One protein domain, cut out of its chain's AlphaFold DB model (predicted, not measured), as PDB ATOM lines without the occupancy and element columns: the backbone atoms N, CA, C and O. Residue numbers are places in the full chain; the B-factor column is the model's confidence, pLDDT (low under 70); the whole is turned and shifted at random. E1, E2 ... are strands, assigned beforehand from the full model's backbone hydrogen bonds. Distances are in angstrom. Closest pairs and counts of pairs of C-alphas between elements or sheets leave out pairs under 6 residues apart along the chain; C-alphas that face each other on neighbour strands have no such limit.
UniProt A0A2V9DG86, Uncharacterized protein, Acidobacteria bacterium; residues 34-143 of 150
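This is residues 34 to 143 of the 150 residues of an uncharacterized protein of Acidobacteria bacterium (UniProt A0A2V9DG86). What does the model look like? It is a sandwich of two sheets, only partly face to face and with their strands crossed: a slab of four strands, E2 E11 E10 E9, the last three of them long, and a larger sheet of seven shorter strands, E6 E5 E4 E3 E1 E8 E7. The larger sheet is curled like part of a barrel, and its end with E8 and E7 lies on the side away from the slab. What is it built of? The printed part has 110 residues with eleven named strands, E1 to E11 in that order along the chain, and no named helix; the class is all strand, and both sheets, in the orders just given, are antiparallel throughout. How large and how dense is it? It is compact and rounded, with a radius of gyration of the C-alphas of 13.1 A and spans of 31 by 30 by 26 A.

What does the first strand pair with? E1, residues 34 to 37, is an inner strand with staggered pairing: its residues 34 to 35 pair with E8, residues 97 to 100, and its residues 36 to 37 with E3, residues 53 to 57. Within hydrogen-bond range are N 35 and O 98, 2.8 A apart, and N 36 and O 57, also 2.8 A apart. How does this sheet run on to its edges? E3, E4 of residues 65 to 69, E5 of residues 72 to 77 and the edge strand E6 of residues 82 to 86 form a meander, each strand the antiparallel neighbour of the one before, with N 56 and O 66, N 67 and O 74, and N 75 and O 84 each at 2.8 A. The other edge strand, E7, residues 92 to 94, forms a hairpin with E8, with N 99 and O 92 at 2.8 A. This sheet is strongly twisted, its C-alphas lying up to 7.3 A off the best plane. What makes the second sheet? E2, residues 42 to 45, is an edge strand and the antiparallel neighbour of E11, residues 135 to 142, with N 44 and O 138 at 2.9 A. E9 of residues 112 to 119, E10 of residues 123 to 130 and E11 form a second meander, with N 127 and O 116 at 2.8 A and N 139 and O 126 at 2.9 A. How do the two sheets face each other? Their facing parts are 10.7 A centre to centre, with best planes 7 degrees apart and strands at 72 degrees. The closest C-alphas of E2 and E3, those of Leu 43 and Trp 53, are 7.6 A apart, and those of E6 and E9, Arg 82 and Thr 112, are 7.2 A apart. E7 is apart from E2, E9, E10 and E11.

Where does the first strand lie? E1 begins at C-alpha 34, at (-24.069, -23.383, -18.461), and is 10.0 A long from first to last C-alpha; E2 is 10.5 A long. How long are the strands after it? E3 measures 14.1 A, E4 13.0 A, E5 16.3 A and E6 12.7 A, while E7 measures 6.4 A and E8 9.8 A. Where do the longest strands lie? E9 begins at C-alpha 112, at (-40.073, -6.085, -6.743), and measures 20.9 A; E10 measures 22.0 A. E11 measures 22.9 A and ends at C-alpha 142, at (-24.414, -4.109, -24.217).

How far does it reach? The two C-alphas farthest apart, those of Ala 89 and Gly 121, are 37.3 A apart. Is there a cut, and which links are long? The printed part has no cut; the link E8 to E9, 11 residues, is long. How sure is the model? The mean pLDDT of the printed part is 94.5, and no printed residue is under 70.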
ATOM      1  N   ALA A  34     -25.194 -24.310 -18.452       94.31
ATOM      2  CA  ALA A  34     -24.069 -23.383 -18.461       94.31
ATOM      3  C   ALA A  34     -24.520 -21.944 -18.754       94.31
ATOM      4  O   ALA A  34     -25.175 -21.676 -19.759       94.31
ATOM      5  N   TRP A  35     -24.096 -21.021 -17.899       95.94
ATOM      6  CA  TRP A  35     -24.380 -19.593 -17.949       95.94
ATOM      7  C   TRP A  35     -23.097 -18.833 -18.269       95.94
ATOM      8  O   TRP A  35     -22.103 -18.920 -17.543       95.94
ATOM      9  N   LYS A  36     -23.109 -18.083 -19.369       94.81
ATOM     10  CA  LYS A  36     -21.938 -17.391 -19.912       94.81
ATOM     11  C   LYS A  36     -21.944 -15.918 -19.531       94.81
ATOM     12  O   LYS A  36     -22.997 -15.291 -19.625       94.81
ATOM     13  N   PRO A  37     -20.793 -15.348 -19.153       95.56
ATOM     14  CA  PRO A  37     -20.726 -13.964 -18.716       95.56
ATOM     15  C   PRO A  37     -20.988 -13.005 -19.877       95.56
ATOM     16  O   PRO A  37     -20.461 -13.179 -20.982       95.56
ATOM     17  N   ILE A  38     -21.758 -11.959 -19.602       94.25
ATOM     18  CA  ILE A  38     -22.019 -10.861 -20.527       94.25
ATOM     19  C   ILE A  38     -20.902  -9.841 -20.358       94.25
ATOM     20  O   ILE A  38     -20.811  -9.134 -19.355       94.25
ATOM     21  N   GLN A  39     -20.024  -9.774 -21.352       92.62
ATOM     22  CA  GLN A  39     -18.944  -8.795 -21.366       92.62
ATOM     23  C   GLN A  39     -19.513  -7.381 -21.513       92.62
ATOM     24  O   GLN A  39     -20.538  -7.198 -22.154       92.62
ATOM     25  N   GLN A  40     -18.828  -6.379 -20.958       92.81
ATOM     26  CA  GLN A  40     -19.200  -4.958 -21.081       92.81
ATOM     27  C   GLN A  40     -20.561  -4.579 -20.468       92.81
ATOM     28  O   GLN A  40     -21.034  -3.464 -20.687       92.81
ATOM     29  N   ALA A  41     -21.179  -5.464 -19.684       95.00
ATOM     30  CA  ALA A  41     -22.291  -5.077 -18.830       95.00
ATOM     31  C   ALA A  41     -21.810  -4.104 -17.738       95.00
ATOM     32  O   ALA A  41     -20.637  -4.125 -17.346       95.00
ATOM     33  N   LEU A  42     -22.723  -3.304 -17.189       96.81
ATOM     34  CA  LEU A  42     -22.471  -2.457 -16.021       96.81
ATOM     35  C   LEU A  42     -23.552  -2.677 -14.964       96.81
ATOM     36  O   LEU A  42     -24.729  -2.788 -15.297       96.81
ATOM     37  N   LEU A  43     -23.150  -2.686 -13.694       98.31
ATOM     38  CA  LEU A  43     -24.054  -2.799 -12.555       98.31
ATOM     39  C   LEU A  43     -23.861  -1.636 -11.591       98.31
ATOM     40  O   LEU A  43     -22.742  -1.338 -11.152       98.31
ATOM     41  N   ARG A  44     -24.985  -1.050 -11.200       98.31
ATOM     42  CA  ARG A  44     -25.104  -0.116 -10.089       98.31
ATOM     43  C   ARG A  44     -26.178  -0.595  -9.119       98.31
ATOM     44  O   ARG A  44     -27.183  -1.169  -9.528       98.31
ATOM     45  N   VAL A  45     -25.968  -0.322  -7.837       97.69
ATOM     46  CA  VAL A  45     -26.996  -0.435  -6.798       97.69
ATOM     47  C   VAL A  45     -27.080   0.909  -6.093       97.69
ATOM     48  O   VAL A  45     -26.053   1.433  -5.668       97.69
ATOM     49  N   ASP A  46     -28.277   1.492  -6.037       97.19
ATOM     50  CA  ASP A  46     -28.512   2.856  -5.539       97.19
ATOM     51  C   ASP A  46     -27.540   3.880  -6.145       97.19
ATOM     52  O   ASP A  46     -26.891   4.670  -5.460       97.19
ATOM     53  N   ASP A  47     -27.397   3.810  -7.467       96.50
ATOM     54  CA  ASP A  47     -26.500   4.640  -8.268       96.50
ATOM     55  C   ASP A  47     -24.995   4.493  -7.967       96.50
ATOM     56  O   ASP A  47     -24.179   5.200  -8.568       96.50
ATOM     57  N   GLN A  48     -24.605   3.540  -7.117       97.81
ATOM     58  CA  GLN A  48     -23.211   3.237  -6.797       97.81
ATOM     59  C   GLN A  48     -22.706   2.019  -7.577       97.81
ATOM     60  O   GLN A  48     -23.411   1.012  -7.662       97.81
ATOM     61  N   PRO A  49     -21.480   2.056  -8.130       96.56
ATOM     62  CA  PRO A  49     -20.900   0.897  -8.795       96.56
ATOM     63  C   PRO A  49     -20.653  -0.240  -7.798       96.56
ATOM     64  O   PRO A  49     -20.141  -0.029  -6.695       96.56
ATOM     65  N   VAL A  50     -20.957  -1.470  -8.209       96.62
ATOM     66  CA  VAL A  50     -20.670  -2.671  -7.414       96.62
ATOM     67  C   VAL A  50     -19.258  -3.169  -7.746       96.62
ATOM     68  O   VAL A  50     -18.849  -3.154  -8.902       96.62
ATOM     69  N   LYS A  51     -18.480  -3.600  -6.742       94.00
ATOM     70  CA  LYS A  51     -17.080  -4.031  -6.952       94.00
ATOM     71  C   LYS A  51     -16.949  -5.456  -7.490       94.00
ATOM     72  O   LYS A  51     -16.233  -5.683  -8.453       94.00
ATOM     73  N   ASN A  52     -17.626  -6.405  -6.851       95.56
ATOM     74  CA  ASN A  52     -17.506  -7.829  -7.155       95.56
ATOM     75  C   ASN A  52     -18.840  -8.312  -7.700       95.56
ATOM     76  O   ASN A  52     -19.734  -8.654  -6.926       95.56
ATOM     77  N   TRP A  53     -18.996  -8.285  -9.014       98.12
ATOM     78  CA  TRP A  53     -20.235  -8.685  -9.654       98.12
ATOM     79  C   TRP A  53     -19.977  -9.191 -11.069       98.12
ATOM     80  O   TRP A  53     -18.926  -8.917 -11.653       98.12
ATOM     81  N   ASN A  54     -20.941  -9.927 -11.605       97.94
ATOM     82  CA  ASN A  54     -20.989 -10.306 -13.009       97.94
ATOM     83  C   ASN A  54     -22.437 -10.640 -13.384       97.94
ATOM     84  O   ASN A  54     -23.245 -10.948 -12.507       97.94
ATOM     85  N   VAL A  55     -22.779 -10.593 -14.667       97.44
ATOM     86  CA  VAL A  55     -24.091 -11.024 -15.157       97.44
ATOM     87  C   VAL A  55     -23.903 -12.040 -16.270       97.44
ATOM     88  O   VAL A  55     -22.980 -11.930 -17.075       97.44
ATOM     89  N   TYR A  56     -24.767 -13.044 -16.297       96.25
ATOM     90  CA  TYR A  56     -24.646 -14.198 -17.166       96.25
ATOM     91  C   TYR A  56     -25.941 -14.445 -17.938       96.25
ATOM     92  O   TYR A  56     -27.033 -14.149 -17.454       96.25
ATOM     93  N   LEU A  57     -25.808 -15.039 -19.122       92.75
ATOM     94  CA  LEU A  57     -26.904 -15.541 -19.950       92.75
ATOM     95  C   LEU A  57     -26.720 -17.037 -20.199       92.75
ATOM     96  O   LEU A  57     -25.610 -17.500 -20.457       92.75
ATOM     97  N   GLU A  58     -27.806 -17.798 -20.156       88.44
ATOM     98  CA  GLU A  58     -27.807 -19.200 -20.589       88.44
ATOM     99  C   GLU A  58     -27.595 -19.297 -22.111       88.44
ATOM    100  O   GLU A  58     -26.813 -20.103 -22.618       88.44
ATOM    101  N   ASN A  59     -28.305 -18.457 -22.866       78.88
ATOM    102  CA  ASN A  59     -28.348 -18.499 -24.321       78.88
ATOM    103  C   ASN A  59     -28.481 -17.085 -24.919       78.88
ATOM    104  O   ASN A  59     -28.626 -16.094 -24.207       78.88
ATOM    105  N   LYS A  60     -28.450 -16.980 -26.252       70.75
ATOM    106  CA  LYS A  60     -28.427 -15.690 -26.968       70.75
ATOM    107  C   LYS A  60     -29.681 -14.811 -26.797       70.75
ATOM    108  O   LYS A  60     -29.624 -13.659 -27.212       70.75
ATOM    109  N   LYS A  61     -30.783 -15.322 -26.227       75.56
ATOM    110  CA  LYS A  61     -32.053 -14.586 -26.073       75.56
ATOM    111  C   LYS A  61     -32.031 -13.537 -24.957       75.56
ATOM    112  O   LYS A  61     -32.866 -12.649 -24.961       75.56
ATOM    113  N   GLY A  62     -31.094 -13.625 -24.010       79.19
ATOM    114  CA  GLY A  62     -30.925 -12.595 -22.979       79.19
ATOM    115  C   GLY A  62     -31.995 -12.549 -21.876       79.19
ATOM    116  O   GLY A  62     -31.986 -11.595 -21.108       79.19
ATOM    117  N   ASP A  63     -32.869 -13.556 -21.774       89.00
ATOM    118  CA  ASP A  63     -33.821 -13.747 -20.669       89.00
ATOM    119  C   ASP A  63     -33.998 -15.266 -20.422       89.00
ATOM    120  O   ASP A  63     -34.272 -15.990 -21.391       89.00
ATOM    121  N   PRO A  64     -33.777 -15.795 -19.197       93.31
ATOM    122  CA  PRO A  64     -33.392 -15.091 -17.972       93.31
ATOM    123  C   PRO A  64     -31.941 -14.604 -17.968       93.31
ATOM    124  O   PRO A  64     -31.085 -15.105 -18.700       93.31
ATOM    125  N   LEU A  65     -31.663 -13.660 -17.070       95.44
ATOM    126  CA  LEU A  65     -30.315 -13.240 -16.690       95.44
ATOM    127  C   LEU A  65     -29.978 -13.789 -15.306       95.44
ATOM    128  O   LEU A  65     -30.826 -13.819 -14.417       95.44
ATOM    129  N   LEU A  66     -28.724 -14.165 -15.090       97.31
ATOM    130  CA  LEU A  66     -28.219 -14.532 -13.771       97.31
ATOM    131  C   LEU A  66     -27.236 -13.459 -13.309       97.31
ATOM    132  O   LEU A  66     -26.187 -13.286 -13.915       97.31
ATOM    133  N   LEU A  67     -27.571 -12.716 -12.261       98.12
ATOM    134  CA  LEU A  67     -26.743 -11.660 -11.684       98.12
ATOM    135  C   LEU A  67     -26.029 -12.181 -10.435       98.12
ATOM    136  O   LEU A  67     -26.675 -12.610  -9.483       98.12
ATOM    137  N   GLN A  68     -24.707 -12.088 -10.406       98.31
ATOM    138  CA  GLN A  68     -23.891 -12.329  -9.221       98.31
ATOM    139  C   GLN A  68     -23.457 -10.996  -8.610       98.31
ATOM    140  O   GLN A  68     -22.903 -10.151  -9.307       98.31
ATOM    141  N   MET A  69     -23.637 -10.837  -7.300       97.31
ATOM    142  CA  MET A  69     -23.113  -9.731  -6.491       97.31
ATOM    143  C   MET A  69     -22.432 -10.315  -5.249       97.31
ATOM    144  O   MET A  69     -23.087 -10.711  -4.285       97.31
ATOM    145  N   GLY A  70     -21.104 -10.424  -5.270       95.94
ATOM    146  CA  GLY A  70     -20.350 -11.152  -4.251       95.94
ATOM    147  C   GLY A  70     -20.792 -12.617  -4.171       95.94
ATOM    148  O   GLY A  70     -20.613 -13.370  -5.127       95.94
ATOM    149  N   ASN A  71     -21.373 -13.005  -3.033       95.50
ATOM    150  CA  ASN A  71     -21.931 -14.343  -2.802       95.50
ATOM    151  C   ASN A  71     -23.460 -14.407  -2.993       95.50
ATOM    152  O   ASN A  71     -24.074 -15.409  -2.649       95.50
ATOM    153  N   ARG A  72     -24.094 -13.334  -3.476       97.06
ATOM    154  CA  ARG A  72     -25.536 -13.284  -3.732       97.06
ATOM    155  C   ARG A  72     -25.801 -13.497  -5.215       97.06
ATOM    156  O   ARG A  72     -25.126 -12.892  -6.046       97.06
ATOM    157  N   PHE A  73     -26.793 -14.320  -5.534       98.25
ATOM    158  CA  PHE A  73     -27.150 -14.655  -6.908       98.25
ATOM    159  C   PHE A  73     -28.632 -14.399  -7.139       98.25
ATOM    160  O   PHE A  73     -29.476 -14.932  -6.421       98.25
ATOM    161  N   LEU A  74     -28.941 -13.584  -8.141       98.12
ATOM    162  CA  LEU A  74     -30.297 -13.206  -8.505       98.12
ATOM    163  C   LEU A  74     -30.587 -13.685  -9.926       98.12
ATOM    164  O   LEU A  74     -29.925 -13.257 -10.868       98.12
ATOM    165  N   LEU A  75     -31.580 -14.554 -10.087       97.75
ATOM    166  CA  LEU A  75     -32.127 -14.876 -11.399       97.75
ATOM    167  C   LEU A  75     -33.187 -13.832 -11.749       97.75
ATOM    168  O   LEU A  75     -34.193 -13.714 -11.051       97.75
ATOM    169  N   ILE A  76     -32.960 -13.083 -12.816       97.12
ATOM    170  CA  ILE A  76     -33.822 -12.003 -13.282       97.12
ATOM    171  C   ILE A  76     -34.563 -12.509 -14.517       97.12
ATOM    172  O   ILE A  76     -33.954 -12.733 -15.561       97.12
ATOM    173  N   GLN A  77     -35.870 -12.689 -14.369       95.44
ATOM    174  CA  GLN A  77     -36.814 -12.920 -15.455       95.44
ATOM    175  C   GLN A  77     -37.382 -11.567 -15.861       95.44
ATOM    176  O   GLN A  77     -38.240 -11.004 -15.168       95.44
ATOM    177  N   VAL A  78     -36.811 -10.993 -16.913       92.88
ATOM    178  CA  VAL A  78     -37.044  -9.595 -17.280       92.88
ATOM    179  C   VAL A  78     -38.457  -9.427 -17.835       92.88
ATOM    180  O   VAL A  78     -39.157  -8.498 -17.419       92.88
ATOM    181  N   HIS A  79     -38.907 -10.350 -18.690       90.75
ATOM    182  CA  HIS A  79     -40.240 -10.307 -19.291       90.75
ATOM    183  C   HIS A  79     -41.355 -10.422 -18.242       90.75
ATOM    184  O   HIS A  79     -42.278  -9.605 -18.194       90.75
ATOM    185  N   GLU A  80     -41.246 -11.394 -17.335       94.81
ATOM    186  CA  GLU A  80     -42.225 -11.602 -16.265       94.81
ATOM    187  C   GLU A  80     -42.056 -10.629 -15.093       94.81
ATOM    188  O   GLU A  80     -42.875 -10.641 -14.171       94.81
ATOM    189  N   ARG A  81     -41.012  -9.785 -15.110       96.06
ATOM    190  CA  ARG A  81     -40.671  -8.840 -14.035       96.06
ATOM    191  C   ARG A  81     -40.550  -9.530 -12.677       96.06
ATOM    192  O   ARG A  81     -41.043  -9.043 -11.655       96.06
ATOM    193  N   ARG A  82     -39.888 -10.689 -12.666       97.56
ATOM    194  CA  ARG A  82     -39.640 -11.486 -11.460       97.56
ATOM    195  C   ARG A  82     -38.150 -11.602 -11.204       97.56
ATOM    196  O   ARG A  82     -37.355 -11.754 -12.125       97.56
ATOM    197  N   ILE A  83     -37.782 -11.568  -9.931       98.31
ATOM    198  CA  ILE A  83     -36.417 -11.837  -9.488       98.31
ATOM    199  C   ILE A  83     -36.479 -12.950  -8.461       98.31
ATOM    200  O   ILE A  83     -37.301 -12.891  -7.555       98.31
ATOM    201  N   PHE A  84     -35.613 -13.945  -8.586       98.25
ATOM    202  CA  PHE A  84     -35.475 -15.032  -7.623       98.25
ATOM    203  C   PHE A  84     -34.087 -14.981  -7.010       98.25
ATOM    204  O   PHE A  84     -33.100 -14.814  -7.723       98.25
ATOM    205  N   GLU A  85     -33.998 -15.162  -5.699       97.81
ATOM    206  CA  GLU A  85     -32.713 -15.312  -5.025       97.81
ATOM    207  C   GLU A  85     -32.302 -16.783  -5.009       97.81
ATOM    208  O   GLU A  85     -33.004 -17.637  -4.469       97.81
ATOM    209  N   LEU A  86     -31.171 -17.089  -5.637       97.69
ATOM    210  CA  LEU A  86     -30.668 -18.450  -5.745       97.69
ATOM    211  C   LEU A  86     -29.735 -18.772  -4.578       97.69
ATOM    212  O   LEU A  86     -28.894 -17.966  -4.183       97.69
ATOM    213  N   ALA A  87     -29.840 -19.998  -4.068       96.19
ATOM    214  CA  ALA A  87     -28.931 -20.495  -3.046       96.19
ATOM    215  C   ALA A  87     -27.503 -20.625  -3.624       96.19
ATOM    216  O   ALA A  87     -27.314 -21.412  -4.555       96.19
ATOM    217  N   PRO A  88     -26.481 -19.954  -3.051       96.38
ATOM    218  CA  PRO A  88     -25.111 -19.987  -3.581       96.38
ATOM    219  C   PRO A  88     -24.526 -21.400  -3.657       96.38
ATOM    220  O   PRO A  88     -23.782 -21.724  -4.572       96.38
ATOM    221  N   ALA A  89     -24.927 -22.278  -2.731       95.69
ATOM    222  CA  ALA A  89     -24.511 -23.679  -2.689       95.69
ATOM    223  C   ALA A  89     -24.988 -24.517  -3.892       95.69
ATOM    224  O   ALA A  89     -24.531 -25.642  -4.064       95.69
ATOM    225  N   ARG A  90     -25.922 -23.999  -4.698       94.94
ATOM    226  CA  ARG A  90     -26.435 -24.658  -5.909       94.94
ATOM    227  C   ARG A  90     -25.789 -24.135  -7.193       94.94
ATOM    228  O   ARG A  90     -26.215 -24.525  -8.274       94.94
ATOM    229  N   ILE A  91     -24.824 -23.222  -7.079       96.25
ATOM    230  CA  ILE A  91     -24.159 -22.587  -8.215       96.25
ATOM    231  C   ILE A  91     -22.707 -23.036  -8.237       96.25
ATOM    232  O   ILE A  91     -21.933 -22.758  -7.319       96.25
ATOM    233  N   GLU A  92     -22.326 -23.714  -9.310       96.56
ATOM    234  CA  GLU A  92     -20.951 -24.150  -9.510       96.56
ATOM    235  C   GLU A  92     -20.223 -23.160 -10.415       96.56
ATOM    236  O   GLU A  92     -20.756 -22.712 -11.427       96.56
ATOM    237  N   HIS A  93     -18.978 -22.832 -10.079       95.50
ATOM    238  CA  HIS A  93     -18.132 -22.026 -10.956       95.50
ATOM    239  C   HIS A  93     -17.316 -22.952 -11.856       95.50
ATOM    240  O   HIS A  93     -16.595 -23.827 -11.370       95.50
ATOM    241  N   LYS A  94     -17.384 -22.733 -13.170       94.81
ATOM    242  CA  LYS A  94     -16.605 -23.471 -14.169       94.81
ATOM    243  C   LYS A  94     -15.832 -22.488 -15.042       94.81
ATOM    244  O   LYS A  94     -16.254 -22.106 -16.132       94.81
ATOM    245  N   GLY A  95     -14.668 -22.074 -14.548       93.38
ATOM    246  CA  GLY A  95     -13.885 -21.015 -15.183       93.38
ATOM    247  C   GLY A  95     -14.673 -19.697 -15.181       93.38
ATOM    248  O   GLY A  95     -15.084 -19.266 -14.107       93.38
ATOM    249  N   PRO A  96     -14.889 -19.050 -16.341       92.88
ATOM    250  CA  PRO A  96     -15.673 -17.821 -16.423       92.88
ATOM    251  C   PRO A  96     -17.188 -18.066 -16.451       92.88
ATOM    252  O   PRO A  96     -17.941 -17.099 -16.414       92.88
ATOM    253  N   GLU A  97     -17.636 -19.319 -16.571       96.19
ATOM    254  CA  GLU A  97     -19.048 -19.701 -16.627       96.19
ATOM    255  C   GLU A  97     -19.565 -20.113 -15.245       96.19
ATOM    256  O   GLU A  97     -18.799 -20.544 -14.374       96.19
ATOM    257  N   LEU A  98     -20.882 -20.039 -15.073       96.50
ATOM    258  CA  LEU A  98     -21.580 -20.668 -13.957       96.50
ATOM    259  C   LEU A  98     -22.350 -21.883 -14.459       96.50
ATOM    260  O   LEU A  98     -22.892 -21.863 -15.561       96.50
ATOM    261  N   LEU A  99     -22.423 -22.930 -13.647       96.19
ATOM    262  CA  LEU A  99     -23.376 -24.007 -13.846       96.19
ATOM    263  C   LEU A  99     -24.485 -23.875 -12.812       96.19
ATOM    264  O   LEU A  99     -24.225 -23.791 -11.610       96.19
ATOM    265  N   TRP A 100     -25.721 -23.862 -13.293       95.38
ATOM    266  CA  TRP A 100     -26.903 -23.854 -12.446       95.38
ATOM    267  C   TRP A 100     -28.042 -24.575 -13.156       95.38
ATOM    268  O   TRP A 100     -28.257 -24.390 -14.351       95.38
ATOM    269  N   ASP A 101     -28.760 -25.417 -12.422       91.62
ATOM    270  CA  ASP A 101     -29.880 -26.196 -12.942       91.62
ATOM    271  C   ASP A 101     -31.216 -25.463 -12.680       91.62
ATOM    272  O   ASP A 101     -31.553 -25.250 -11.510       91.62
ATOM    273  N   PRO A 102     -31.993 -25.111 -13.727       89.38
ATOM    274  CA  PRO A 102     -33.309 -24.481 -13.607       89.38
ATOM    275  C   PRO A 102     -34.322 -25.231 -12.736       89.38
ATOM    276  O   PRO A 102     -35.217 -24.595 -12.176       89.38
ATOM    277  N   ALA A 103     -34.179 -26.548 -12.551       89.75
ATOM    278  CA  ALA A 103     -35.021 -27.312 -11.626       89.75
ATOM    279  C   ALA A 103     -34.859 -26.858 -10.161       89.75
ATOM    280  O   ALA A 103     -35.714 -27.133  -9.318       89.75
ATOM    281  N   ASN A 104     -33.785 -26.124  -9.851       91.25
ATOM    282  CA  ASN A 104     -33.528 -25.546  -8.538       91.25
ATOM    283  C   ASN A 104     -34.132 -24.151  -8.335       91.25
ATOM    284  O   ASN A 104     -33.825 -23.526  -7.311       91.25
ATOM    285  N   LEU A 105     -34.943 -23.656  -9.275       94.69
ATOM    286  CA  LEU A 105     -35.626 -22.372  -9.145       94.69
ATOM    287  C   LEU A 105     -36.488 -22.347  -7.865       94.69
ATOM    288  O   LEU A 105     -37.301 -23.252  -7.657       94.69
ATOM    289  N   PRO A 106     -36.336 -21.334  -6.996       95.69
ATOM    290  CA  PRO A 106     -37.226 -21.148  -5.856       95.69
ATOM    291  C   PRO A 106     -38.680 -20.927  -6.294       95.69
ATOM    292  O   PRO A 106     -38.940 -20.342  -7.341       95.69
ATOM    293  N   ALA A 107     -39.636 -21.349  -5.463       93.62
ATOM    294  CA  ALA A 107     -41.058 -21.178  -5.762       93.62
ATOM    295  C   ALA A 107     -41.506 -19.707  -5.706       93.62
ATOM    296  O   ALA A 107     -42.331 -19.277  -6.512       93.62
ATOM    297  N   GLU A 108     -40.964 -18.939  -4.760       95.75
ATOM    298  CA  GLU A 108     -41.379 -17.562  -4.504       95.75
ATOM    299  C   GLU A 108     -40.340 -16.567  -5.043       95.75
ATOM    300  O   GLU A 108     -39.162 -16.659  -4.684       95.75
ATOM    301  N   PRO A 109     -40.746 -15.612  -5.900       97.81
ATOM    302  CA  PRO A 109     -39.879 -14.514  -6.296       97.81
ATOM    303  C   PRO A 109     -39.743 -13.486  -5.164       97.81
ATOM    304  O   PRO A 109     -40.631 -13.325  -4.325       97.81
ATOM    305  N   LEU A 110     -38.659 -12.717  -5.195       98.06
ATOM    306  CA  LEU A 110     -38.512 -11.504  -4.407       98.06
ATOM    307  C   LEU A 110     -39.602 -10.495  -4.785       98.06
ATOM    308  O   LEU A 110     -39.936 -10.311  -5.959       98.06
ATOM    309  N   ALA A 111     -40.110  -9.778  -3.785       97.75
ATOM    310  CA  ALA A 111     -40.987  -8.642  -4.018       97.75
ATOM    311  C   ALA A 111     -40.210  -7.532  -4.744       97.75
ATOM    312  O   ALA A 111     -39.198  -7.034  -4.243       97.75
ATOM    313  N   THR A 112     -40.692  -7.131  -5.921       98.06
ATOM    314  CA  THR A 112     -40.073  -6.085  -6.743       98.06
ATOM    315  C   THR A 112     -41.088  -5.028  -7.157       98.06
ATOM    316  O   THR A 112     -42.296  -5.261  -7.156       98.06
ATOM    317  N   SER A 113     -40.608  -3.833  -7.488       97.75
ATOM    318  CA  SER A 113     -41.445  -2.727  -7.962       97.75
ATOM    319  C   SER A 113     -40.658  -1.802  -8.887       97.75
ATOM    320  O   SER A 113     -39.439  -1.921  -9.009       97.75
ATOM    321  N   ASN A 114     -41.362  -0.862  -9.523       95.94
ATOM    322  CA  ASN A 114     -40.768   0.230 -10.302       95.94
ATOM    323  C   ASN A 114     -39.807  -0.238 -11.406       95.94
ATOM    324  O   ASN A 114     -38.750   0.352 -11.603       95.94
ATOM    325  N   TRP A 115     -40.187  -1.301 -12.118       97.50
ATOM    326  CA  TRP A 115     -39.447  -1.794 -13.276       97.50
ATOM    327  C   TRP A 115     -39.439  -0.758 -14.400       97.50
ATOM    328  O   TRP A 115     -40.502  -0.329 -14.859       97.50
ATOM    329  N   ILE A 116     -38.248  -0.403 -14.874       95.62
ATOM    330  CA  ILE A 116     -38.045   0.448 -16.046       95.62
ATOM    331  C   ILE A 116     -37.045  -0.252 -16.960       95.62
ATOM    332  O   ILE A 116     -35.905  -0.486 -16.573       95.62
ATOM    333  N   ILE A 117     -37.465  -0.546 -18.187       93.25
ATOM    334  CA  ILE A 117     -36.616  -1.134 -19.225       93.25
ATOM    335  C   ILE A 117     -36.573  -0.140 -20.379       93.25
ATOM    336  O   ILE A 117     -37.620   0.319 -20.837       93.25
ATOM    337  N   ARG A 118     -35.374   0.235 -20.820       92.25
ATOM    338  CA  ARG A 118     -35.196   1.176 -21.933       92.25
ATOM    339  C   ARG A 118     -33.932   0.887 -22.723       92.25
ATOM    340  O   ARG A 118     -32.911   0.508 -22.159       92.25
ATOM    341  N   ASP A 119     -34.005   1.145 -24.016       90.38
ATOM    342  CA  ASP A 119     -32.836   1.296 -24.874       90.38
ATOM    343  C   ASP A 119     -32.221   2.688 -24.624       90.38
ATOM    344  O   ASP A 119     -32.930   3.701 -24.638       90.38
ATOM    345  N   VAL A 120     -30.921   2.740 -24.326       91.19
ATOM    346  CA  VAL A 120     -30.151   3.980 -24.109       91.19
ATOM    347  C   VAL A 120     -29.078   4.190 -25.186       91.19
ATOM    348  O   VAL A 120     -28.047   4.823 -24.948       91.19
ATOM    349  N   GLY A 121     -29.312   3.661 -26.387       87.75
ATOM    350  CA  GLY A 121     -28.476   3.815 -27.573       87.75
ATOM    351  C   GLY A 121     -27.469   2.680 -27.727       87.75
ATOM    352  O   GLY A 121     -27.586   1.861 -28.632       87.75
ATOM    353  N   PHE A 122     -26.455   2.638 -26.860       86.50
ATOM    354  CA  PHE A 122     -25.401   1.607 -26.914       86.50
ATOM    355  C   PHE A 122     -25.634   0.432 -25.953       86.50
ATOM    356  O   PHE A 122     -24.871  -0.536 -25.959       86.50
ATOM    357  N   ALA A 123     -26.665   0.525 -25.116       91.81
ATOM    358  CA  ALA A 123     -26.979  -0.448 -24.086       91.81
ATOM    359  C   ALA A 123     -28.490  -0.509 -23.844       91.81
ATOM    360  O   ALA A 123     -29.199   0.485 -24.010       91.81
ATOM    361  N   TYR A 124     -28.953  -1.648 -23.346       91.94
ATOM    362  CA  TYR A 124     -30.252  -1.766 -22.700       91.94
ATOM    363  C   TYR A 124     -30.081  -1.577 -21.204       91.94
ATOM    364  O   TYR A 124     -29.211  -2.198 -20.598       91.94
ATOM    365  N   ARG A 125     -30.917  -0.737 -20.602       94.62
ATOM    366  CA  ARG A 125     -30.907  -0.471 -19.167       94.62
ATOM    367  C   ARG A 125     -32.168  -1.017 -18.514       94.62
ATOM    368  O   ARG A 125     -33.276  -0.706 -18.955       94.62
ATOM    369  N   ILE A 126     -31.971  -1.784 -17.451       95.81
ATOM    370  CA  ILE A 126     -33.003  -2.372 -16.603       95.81
ATOM    371  C   ILE A 126     -32.823  -1.779 -15.204       95.81
ATOM    372  O   ILE A 126     -31.827  -2.060 -14.543       95.81
ATOM    373  N   ASP A 127     -33.780  -0.971 -14.757       97.44
ATOM    374  CA  ASP A 127     -33.864  -0.496 -13.375       97.44
ATOM    375  C   ASP A 127     -35.003  -1.236 -12.655       97.44
ATOM    376  O   ASP A 127     -36.119  -1.334 -13.175       97.44
ATOM    377  N   VAL A 128     -34.743  -1.744 -11.452       98.06
ATOM    378  CA  VAL A 128     -35.729  -2.465 -10.631       98.06
ATOM    379  C   VAL A 128     -35.489  -2.212  -9.149       98.06
ATOM    380  O   VAL A 128     -34.351  -2.218  -8.684       98.06
ATOM    381  N   ARG A 129     -36.561  -2.013  -8.373       98.44
ATOM    382  CA  ARG A 129     -36.482  -1.892  -6.910       98.44
ATOM    383  C   ARG A 129     -36.754  -3.233  -6.235       98.44
ATOM    384  O   ARG A 129     -37.838  -3.791  -6.414       98.44
ATOM    385  N   LEU A 130     -35.819  -3.697  -5.404       97.88
ATOM    386  CA  LEU A 130     -36.007  -4.822  -4.483       97.88
ATOM    387  C   LEU A 130     -36.751  -4.310  -3.243       97.88
ATOM    388  O   LEU A 130     -36.219  -3.513  -2.470       97.88
ATOM    389  N   ALA A 131     -38.014  -4.704  -3.072       95.69
ATOM    390  CA  ALA A 131     -38.922  -4.045  -2.130       95.69
ATOM    391  C   ALA A 131     -38.534  -4.261  -0.660       95.69
ATOM    392  O   ALA A 131     -38.612  -3.323   0.127       95.69
ATOM    393  N   ALA A 132     -38.084  -5.468  -0.301       94.38
ATOM    394  CA  ALA A 132     -37.699  -5.805   1.072       94.38
ATOM    395  C   ALA A 132     -36.492  -4.989   1.573       94.38
ATOM    396  O   ALA A 132     -36.357  -4.746   2.767       94.38
ATOM    397  N   GLU A 133     -35.630  -4.567   0.651       93.25
ATOM    398  CA  GLU A 133     -34.351  -3.915   0.947       93.25
ATOM    399  C   GLU A 133     -34.389  -2.415   0.633       93.25
ATOM    400  O   GLU A 133     -33.524  -1.656   1.053       93.25
ATOM    401  N   ASN A 134     -35.402  -1.989  -0.125       95.31
ATOM    402  CA  ASN A 134     -35.543  -0.646  -0.671       95.31
ATOM    403  C   ASN A 134     -34.370  -0.188  -1.565       95.31
ATOM    404  O   ASN A 134     -34.207   1.012  -1.789       95.31
ATOM    405  N   HIS A 135     -33.608  -1.136  -2.116       96.38
ATOM    406  CA  HIS A 135     -32.499  -0.889  -3.036       96.38
ATOM    407  C   HIS A 135     -32.958  -0.911  -4.494       96.38
ATOM    408  O   HIS A 135     -33.812  -1.719  -4.880       96.38
ATOM    409  N   VAL A 136     -32.375  -0.043  -5.317       97.94
ATOM    410  CA  VAL A 136     -32.554  -0.043  -6.773       97.94
ATOM    411  C   VAL A 136     -31.360  -0.723  -7.424       97.94
ATOM    412  O   VAL A 136     -30.228  -0.279  -7.259       97.94
ATOM    413  N   VAL A 137     -31.622  -1.774  -8.194       98.25
ATOM    414  CA  VAL A 137     -30.651  -2.426  -9.073       98.25
ATOM    415  C   VAL A 137     -30.772  -1.802 -10.460       98.25
ATOM    416  O   VAL A 137     -31.855  -1.804 -11.041       98.25
ATOM    417  N   ASP A 138     -29.663  -1.276 -10.972       97.94
ATOM    418  CA  ASP A 138     -29.514  -0.689 -12.307       97.94
ATOM    419  C   ASP A 138     -28.504  -1.534 -13.089       97.94
ATOM    420  O   ASP A 138     -27.299  -1.517 -12.809       97.94
ATOM    421  N   LEU A 139     -29.017  -2.314 -14.038       97.44
ATOM    422  CA  LEU A 139     -28.248  -3.214 -14.883       97.44
ATOM    423  C   LEU A 139     -28.251  -2.702 -16.323       97.44
ATOM    424  O   LEU A 139     -29.305  -2.549 -16.939       97.44
ATOM    425  N   GLN A 140     -27.060  -2.495 -16.879       95.75
ATOM    426  CA  GLN A 140     -26.872  -2.128 -18.278       95.75
ATOM    427  C   GLN A 140     -26.234  -3.283 -19.038       95.75
ATOM    428  O   GLN A 140     -25.195  -3.809 -18.638       95.75
ATOM    429  N   LEU A 141     -26.859  -3.665 -20.143       94.06
ATOM    430  CA  LEU A 141     -26.458  -4.764 -21.011       94.06
ATOM    431  C   LEU A 141     -26.030  -4.193 -22.367       94.06
ATOM    432  O   LEU A 141     -26.726  -3.324 -22.892       94.06
ATOM    433  N   PRO A 142     -24.915  -4.652 -22.955       91.38
ATOM    434  CA  PRO A 142     -24.414  -4.109 -24.217       91.38
ATOM    435  C   PRO A 142     -25.355  -4.404 -25.394       91.38
ATOM    436  O   PRO A 142     -26.139  -5.349 -25.359       91.38
ATOM    437  N   HIS A 143     -25.232  -3.645 -26.481       82.81
ATOM    438  CA  HIS A 143     -25.754  -4.050 -27.792       82.81
ATOM    439  C   HIS A 143     -24.708  -4.864 -28.588       82.81
ATOM    440  O   HIS A 143     -23.511  -4.607 -28.456       82.81
TER     441      HIS A 143